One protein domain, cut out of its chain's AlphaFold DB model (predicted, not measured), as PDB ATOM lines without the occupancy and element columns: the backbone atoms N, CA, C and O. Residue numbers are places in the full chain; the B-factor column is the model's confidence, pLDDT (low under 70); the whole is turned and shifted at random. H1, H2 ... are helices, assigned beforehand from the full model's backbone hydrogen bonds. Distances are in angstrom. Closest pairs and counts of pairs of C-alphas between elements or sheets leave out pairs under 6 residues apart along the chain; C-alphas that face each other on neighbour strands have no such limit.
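What this domain is: This is residues 80 to 134 of the 134 residues of the protein "Putative transcription factor MADS-type1 family" of Lupinus albus (UniProt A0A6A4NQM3). One long, unbent helix, H1, makes the length of this model, and after it a loose tail folds back toward the second half of H1 and ends in a single small helical turn, H2, which stays apart from H1. The first part of H1 sticks out alone, with residues 80 to 103 standing free. The printed part has 55 residues, with two named helices in the order H1, H2 and no named strand; the class is all helix. The whole is extended, with a radius of gyration of the C-alphas of 18.3 A and spans of 60 by 19 by 16 A.

How they stand to each other: Begin at Thr 80 and go on into H1, residues 81 to 117, where every pair of O i and N i+4 is within hydrogen-bond range. Next comes a long link of 12 residues, 118 to 129. It leads to H2, residues 130 to 133, which is too short for an O i to N i+4 pair; its one O i to N i+3 pair is within range. H1 and H2 are apart, with no C-alpha of the one within 8 A of the other. Residues 115 to 121, of which 115 to 117 belong to H1, also stand free.

Where its parts are: Find C-alpha 81 at (-29.485, 19.125, -30.193); from there H1 runs 53.7 A to C-alpha 117 at (4.164, -20.047, -45.029). Look next for C-alpha 130 at (-2.845, -13.612, -26.890), where H2 begins; it ends at C-alpha 133.

The domain as a whole: The C-alphas of Thr 80 and Gly 119 are the two farthest apart, at 60.4 A. The printed part has no cut and ends at Leu 134, the chain's last residue. In the B-factor column you will find pLDDT under 70 at residues 117 to 134; the mean of the printed part is 79.4.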
ATOM      1  N   THR A  80     -34.029  17.271 -29.935       91.75
ATOM      2  CA  THR A  80     -33.096  18.234 -29.336       91.75
ATOM      3  C   THR A  80     -31.696  18.102 -29.920       91.75
ATOM      4  O   THR A  80     -31.298  17.037 -30.404       91.75
ATOM      5  N   GLN A  81     -30.902  19.171 -29.825       88.06
ATOM      6  CA  GLN A  81     -29.485  19.125 -30.193       88.06
ATOM      7  C   GLN A  81     -28.738  18.038 -29.408       88.06
ATOM      8  O   GLN A  81     -27.920  17.324 -29.984       88.06
ATOM      9  N   GLU A  82     -29.051  17.869 -28.125       90.88
ATOM     10  CA  GLU A  82     -28.466  16.824 -27.289       90.88
ATOM     11  C   GLU A  82     -28.793  15.422 -27.821       90.88
ATOM     12  O   GLU A  82     -27.881  14.619 -28.025       90.88
ATOM     13  N   SER A  83     -30.066  15.134 -28.128       91.81
ATOM     14  CA  SER A  83     -30.469  13.838 -28.697       91.81
ATOM     15  C   SER A  83     -29.780  13.556 -30.038       91.81
ATOM     16  O   SER A  83     -29.343  12.432 -30.297       91.81
ATOM     17  N   PHE A  84     -29.593  14.591 -30.866       89.31
ATOM     18  CA  PHE A  84     -28.876  14.485 -32.132       89.31
ATOM     19  C   PHE A  84     -27.394  14.167 -31.926       89.31
ATOM     20  O   PHE A  84     -26.854  13.271 -32.577       89.31
ATOM     21  N   LEU A  85     -26.733  14.886 -31.015       90.44
ATOM     22  CA  LEU A  85     -25.324  14.669 -30.700       90.44
ATOM     23  C   LEU A  85     -25.104  13.277 -30.107       90.44
ATOM     24  O   LEU A  85     -24.234  12.561 -30.597       90.44
ATOM     25  N   LYS A  86     -25.936  12.842 -29.151       92.25
ATOM     26  CA  LYS A  86     -25.894  11.476 -28.596       92.25
ATOM     27  C   LYS A  86     -25.991  10.416 -29.696       92.25
ATOM     28  O   LYS A  86     -25.179   9.491 -29.729       92.25
ATOM     29  N   LYS A  87     -26.925  10.576 -30.644       91.38
ATOM     30  CA  LYS A  87     -27.073   9.665 -31.792       91.38
ATOM     31  C   LYS A  87     -25.821   9.636 -32.676       91.38
ATOM     32  O   LYS A  87     -25.389   8.560 -33.085       91.38
ATOM     33  N   ASN A  88     -25.221  10.794 -32.952       89.38
ATOM     34  CA  ASN A  88     -23.991  10.871 -33.742       89.38
ATOM     35  C   ASN A  88     -22.796  10.245 -33.019       89.38
ATOM     36  O   ASN A  88     -22.050   9.494 -33.640       89.38
ATOM     37  N   PHE A  89     -22.633  10.497 -31.717       92.25
ATOM     38  CA  PHE A  89     -21.570   9.881 -30.923       92.25
ATOM     39  C   PHE A  89     -21.686   8.362 -30.902       92.25
ATOM     40  O   PHE A  89     -20.687   7.678 -31.113       92.25
ATOM     41  N   LYS A  90     -22.903   7.832 -30.721       96.06
ATOM     42  CA  LYS A  90     -23.154   6.390 -30.822       96.06
ATOM     43  C   LYS A  90     -22.723   5.853 -32.188       96.06
ATOM     44  O   LYS A  90     -21.936   4.919 -32.245       96.06
ATOM     45  N   LYS A  91     -23.139   6.504 -33.279       94.44
ATOM     46  CA  LYS A  91     -22.763   6.097 -34.641       94.44
ATOM     47  C   LYS A  91     -21.245   6.063 -34.848       94.44
ATOM     48  O   LYS A  91     -20.737   5.106 -35.422       94.44
ATOM     49  N   VAL A  92     -20.525   7.091 -34.394       94.69
ATOM     50  CA  VAL A  92     -19.057   7.147 -34.511       94.69
ATOM     51  C   VAL A  92     -18.399   6.054 -33.668       94.69
ATOM     52  O   VAL A  92     -17.462   5.411 -34.130       94.69
ATOM     53  N   ARG A  93     -18.910   5.790 -32.460       96.50
ATOM     54  CA  ARG A  93     -18.430   4.697 -31.605       96.50
ATOM     55  C   ARG A  93     -18.626   3.332 -32.264       96.50
ATOM     56  O   ARG A  93     -17.705   2.522 -32.252       96.50
ATOM     57  N   ASP A  94     -19.785   3.101 -32.874       97.44
ATOM     58  CA  ASP A  94     -20.087   1.848 -33.571       97.44
ATOM     59  C   ASP A  94     -19.167   1.655 -34.789       97.44
ATOM     60  O   ASP A  94     -18.682   0.553 -35.032       97.44
ATOM     61  N   GLN A  95     -18.874   2.731 -35.530       96.75
ATOM     62  CA  GLN A  95     -17.906   2.705 -36.636       96.75
ATOM     63  C   GLN A  95     -16.487   2.395 -36.152       96.75
ATOM     64  O   GLN A  95     -15.807   1.571 -36.756       96.75
ATOM     65  N   LEU A  96     -16.057   3.007 -35.045       97.50
ATOM     66  CA  LEU A  96     -14.751   2.734 -34.447       97.50
ATOM     67  C   LEU A  96     -14.632   1.276 -33.988       97.50
ATOM     68  O   LEU A  96     -13.588   0.662 -34.183       97.50
ATOM     69  N   LYS A  97     -15.694   0.718 -33.394       97.75
ATOM     70  CA  LYS A  97     -15.718  -0.691 -32.993       97.75
ATOM     71  C   LYS A  97     -15.538  -1.608 -34.206       97.75
ATOM     72  O   LYS A  97     -14.654  -2.450 -34.179       97.75
ATOM     73  N   LYS A  98     -16.303  -1.388 -35.281       97.56
ATOM     74  CA  LYS A  98     -16.188  -2.186 -36.514       97.56
ATOM     75  C   LYS A  98     -14.781  -2.156 -37.107       97.56
ATOM     76  O   LYS A  98     -14.245  -3.211 -37.402       97.56
ATOM     77  N   ALA A  99     -14.166  -0.975 -37.192       97.25
ATOM     78  CA  ALA A  99     -12.801  -0.846 -37.698       97.25
ATOM     79  C   ALA A  99     -11.777  -1.596 -36.826       97.25
ATOM     80  O   ALA A  99     -10.850  -2.208 -37.345       97.25
ATOM     81  N   ARG A 100     -11.946  -1.589 -35.496       96.69
ATOM     82  CA  ARG A 100     -11.096  -2.379 -34.588       96.69
ATOM     83  C   ARG A 100     -11.293  -3.879 -34.779       96.69
ATOM     84  O   ARG A 100     -10.312  -4.612 -34.789       96.69
ATOM     85  N   ASP A 101     -12.537  -4.323 -34.928       96.19
ATOM     86  CA  ASP A 101     -12.856  -5.734 -35.143       96.19
ATOM     87  C   ASP A 101     -12.324  -6.224 -36.507       96.19
ATOM     88  O   ASP A 101     -11.826  -7.341 -36.606       96.19
ATOM     89  N   GLU A 102     -12.378  -5.387 -37.546       96.75
ATOM     90  CA  GLU A 102     -11.777  -5.652 -38.863       96.75
ATOM     91  C   GLU A 102     -10.246  -5.724 -38.786       96.75
ATOM     92  O   GLU A 102      -9.661  -6.680 -39.289       96.75
ATOM     93  N   ASN A 103      -9.596  -4.784 -38.093       95.88
ATOM     94  CA  ASN A 103      -8.145  -4.829 -37.896       95.88
ATOM     95  C   ASN A 103      -7.702  -6.103 -37.171       95.88
ATOM     96  O   ASN A 103      -6.777  -6.763 -37.632       95.88
ATOM     97  N   LYS A 104      -8.401  -6.499 -36.099       93.88
ATOM     98  CA  LYS A 104      -8.113  -7.749 -35.380       93.88
ATOM     99  C   LYS A 104      -8.214  -8.976 -36.285       93.88
ATOM    100  O   LYS A 104      -7.387  -9.874 -36.193       93.88
ATOM    101  N   LYS A 105      -9.221  -9.030 -37.163       94.62
ATOM    102  CA  LYS A 105      -9.356 -10.129 -38.133       94.62
ATOM    103  C   LYS A 105      -8.175 -10.172 -39.096       94.62
ATOM    104  O   LYS A 105      -7.617 -11.244 -39.290       94.62
ATOM    105  N   ASN A 106      -7.774  -9.021 -39.632       92.94
ATOM    106  CA  ASN A 106      -6.636  -8.924 -40.544       92.94
ATOM    107  C   ASN A 106      -5.312  -9.307 -39.854       92.94
ATOM    108  O   ASN A 106      -4.470  -9.952 -40.469       92.94
ATOM    109  N   GLU A 107      -5.129  -8.939 -38.581       91.69
ATOM    110  CA  GLU A 107      -3.961  -9.334 -37.776       91.69
ATOM    111  C   GLU A 107      -3.899 -10.856 -37.575       91.69
ATOM    112  O   GLU A 107      -2.848 -11.462 -37.780       91.69
ATOM    113  N   ILE A 108      -5.031 -11.486 -37.240       90.06
ATOM    114  CA  ILE A 108      -5.129 -12.946 -37.094       90.06
ATOM    115  C   ILE A 108      -4.865 -13.648 -38.429       90.06
ATOM    116  O   ILE A 108      -4.130 -14.630 -38.473       90.06
ATOM    117  N   GLU A 109      -5.451 -13.153 -39.518       89.56
ATOM    118  CA  GLU A 109      -5.258 -13.712 -40.855       89.56
ATOM    119  C   GLU A 109      -3.785 -13.630 -41.289       89.56
ATOM    120  O   GLU A 109      -3.213 -14.624 -41.736       89.56
ATOM    121  N   LEU A 110      -3.130 -12.485 -41.070       88.62
ATOM    122  CA  LEU A 110      -1.703 -12.316 -41.347       88.62
ATOM    123  C   LEU A 110      -0.845 -13.287 -40.523       88.62
ATOM    124  O   LEU A 110       0.081 -13.896 -41.059       88.62
ATOM    125  N   PHE A 111      -1.169 -13.458 -39.241       84.44
ATOM    126  CA  PHE A 111      -0.484 -14.411 -38.372       84.44
ATOM    127  C   PHE A 111      -0.658 -15.859 -38.858       84.44
ATOM    128  O   PHE A 111       0.321 -16.600 -38.943       84.44
ATOM    129  N   MET A 112      -1.869 -16.256 -39.263       85.19
ATOM    130  CA  MET A 112      -2.115 -17.580 -39.850       85.19
ATOM    131  C   MET A 112      -1.264 -17.812 -41.103       85.19
ATOM    132  O   MET A 112      -0.640 -18.866 -41.228       85.19
ATOM    133  N   PHE A 113      -1.182 -16.827 -42.005       86.12
ATOM    134  CA  PHE A 113      -0.319 -16.922 -43.186       86.12
ATOM    135  C   PHE A 113       1.161 -17.079 -42.820       86.12
ATOM    136  O   PHE A 113       1.855 -17.875 -43.451       86.12
ATOM    137  N   GLN A 114       1.646 -16.380 -41.790       79.44
ATOM    138  CA  GLN A 114       3.022 -16.534 -41.304       79.44
ATOM    139  C   GLN A 114       3.284 -17.944 -40.757       79.44
ATOM    140  O   GLN A 114       4.300 -18.547 -41.101       79.44
ATOM    141  N   CYS A 115       2.361 -18.501 -39.965       78.62
ATOM    142  CA  CYS A 115       2.488 -19.861 -39.434       78.62
ATOM    143  C   CYS A 115       2.472 -20.941 -40.525       78.62
ATOM    144  O   CYS A 115       3.132 -21.965 -40.378       78.62
ATOM    145  N   LEU A 116       1.707 -20.730 -41.601       77.94
ATOM    146  CA  LEU A 116       1.556 -21.697 -42.691       77.94
ATOM    147  C   LEU A 116       2.638 -21.558 -43.778       77.94
ATOM    148  O   LEU A 116       2.950 -22.538 -44.448       77.94
ATOM    149  N   GLY A 117       3.200 -20.359 -43.966       66.31
ATOM    150  CA  GLY A 117       4.164 -20.047 -45.029       66.31
ATOM    151  C   GLY A 117       5.638 -20.262 -44.667       66.31
ATOM    152  O   GLY A 117       6.469 -20.354 -45.569       66.31
ATOM    153  N   VAL A 118       5.985 -20.363 -43.380       53.91
ATOM    154  CA  VAL A 118       7.363 -20.604 -42.926       53.91
ATOM    155  C   VAL A 118       7.369 -21.768 -41.946       53.91
ATOM    156  O   VAL A 118       6.867 -21.661 -40.830       53.91
ATOM    157  N   GLY A 119       7.988 -22.882 -42.340       54.75
ATOM    158  CA  GLY A 119       8.403 -23.908 -41.391       54.75
ATOM    159  C   GLY A 119       9.335 -23.287 -40.346       54.75
ATOM    160  O   GLY A 119      10.508 -23.068 -40.621       54.75
ATOM    161  N   SER A 120       8.784 -22.975 -39.169       61.56
ATOM    162  CA  SER A 120       9.459 -22.614 -37.912       61.56
ATOM    163  C   SER A 120      10.548 -21.527 -37.956       61.56
ATOM    164  O   SER A 120      11.709 -21.868 -38.133       61.56
ATOM    165  N   ILE A 121      10.215 -20.274 -37.593       53.28
ATOM    166  CA  ILE A 121      11.023 -19.429 -36.675       53.28
ATOM    167  C   ILE A 121      10.066 -18.511 -35.888       53.28
ATOM    168  O   ILE A 121       9.759 -17.403 -36.315       53.28
ATOM    169  N   ILE A 122       9.588 -18.957 -34.721       55.38
ATOM    170  CA  ILE A 122       9.031 -18.041 -33.714       55.38
ATOM    171  C   ILE A 122      10.229 -17.570 -32.888       55.38
ATOM    172  O   ILE A 122      10.730 -18.309 -32.037       55.38
ATOM    173  N   ASN A 123      10.738 -16.367 -33.160       52.03
ATOM    174  CA  ASN A 123      11.701 -15.741 -32.260       52.03
ATOM    175  C   ASN A 123      10.988 -15.484 -30.928       52.03
ATOM    176  O   ASN A 123       9.966 -14.807 -30.877       52.03
ATOM    177  N   LYS A 124      11.542 -16.029 -29.839       50.91
ATOM    178  CA  LYS A 124      11.020 -15.977 -28.457       50.91
ATOM    179  C   LYS A 124      10.745 -14.564 -27.892       50.91
ATOM    180  O   LYS A 124      10.345 -14.467 -26.739       50.91
ATOM    181  N   GLY A 125      10.981 -13.495 -28.658       51.41
ATOM    182  CA  GLY A 125      10.725 -12.102 -28.278       51.41
ATOM    183  C   GLY A 125       9.405 -11.514 -28.792       51.41
ATOM    184  O   GLY A 125       8.961 -10.515 -28.240       51.41
ATOM    185  N   ASP A 126       8.752 -12.140 -29.780       51.75
ATOM    186  CA  ASP A 126       7.529 -11.619 -30.415       51.75
ATOM    187  C   ASP A 126       6.272 -12.347 -29.918       51.75
ATOM    188  O   ASP A 126       5.396 -12.734 -30.694       51.75
ATOM    189  N   THR A 127       6.162 -12.583 -28.607       50.41
ATOM    190  CA  THR A 127       4.882 -13.002 -28.026       50.41
ATOM    191  C   THR A 127       3.903 -11.840 -28.129       50.41
ATOM    192  O   THR A 127       3.827 -10.992 -27.240       50.41
ATOM    193  N   ILE A 128       3.165 -11.798 -29.239       60.84
ATOM    194  CA  ILE A 128       1.927 -11.035 -29.355       60.84
ATOM    195  C   ILE A 128       1.035 -11.502 -28.204       60.84
ATOM    196  O   ILE A 128       0.798 -12.700 -28.045       60.84
ATOM    197  N   ASP A 129       0.606 -10.562 -27.364       57.62
ATOM    198  CA  ASP A 129      -0.269 -10.838 -26.229       57.62
ATOM    199  C   ASP A 129      -1.557 -11.514 -26.725       57.62
ATOM    200  O   ASP A 129      -2.420 -10.885 -27.331       57.62
ATOM    201  N   MET A 130      -1.683 -12.817 -26.484       55.84
ATOM    202  CA  MET A 130      -2.845 -13.612 -26.890       55.84
ATOM    203  C   MET A 130      -4.066 -13.380 -25.988       55.84
ATOM    204  O   MET A 130      -5.114 -13.977 -26.236       55.84
ATOM    205  N   ASN A 131      -4.002 -12.468 -25.006       57.25
ATOM    206  CA  ASN A 131      -5.185 -12.023 -24.255       57.25
ATOM    207  C   ASN A 131      -6.258 -11.372 -25.143       57.25
ATOM    208  O   ASN A 131      -7.365 -11.136 -24.678       57.25
ATOM    209  N   TYR A 132      -5.973 -11.094 -26.419       51.62
ATOM    210  CA  TYR A 132      -6.982 -10.664 -27.390       51.62
ATOM    211  C   TYR A 132      -7.923 -11.785 -27.881       51.62
ATOM    212  O   TYR A 132      -8.881 -11.467 -28.592       51.62
ATOM    213  N   LEU A 133      -7.662 -13.056 -27.538       47.22
ATOM    214  CA  LEU A 133      -8.488 -14.221 -27.902       47.22
ATOM    215  C   LEU A 133      -9.475 -14.674 -26.807       47.22
ATOM    216  O   LEU A 133     -10.318 -15.528 -27.089       47.22
ATOM    217  N   LEU A 134      -9.372 -14.119 -25.595       45.25
ATOM    218  CA  LEU A 134     -10.346 -14.268 -24.502       45.25
ATOM    219  C   LEU A 134     -11.272 -13.043 -24.450       45.25
ATOM    220  O   LEU A 134     -12.466 -13.234 -24.129       45.25
TER     221      LEU A 134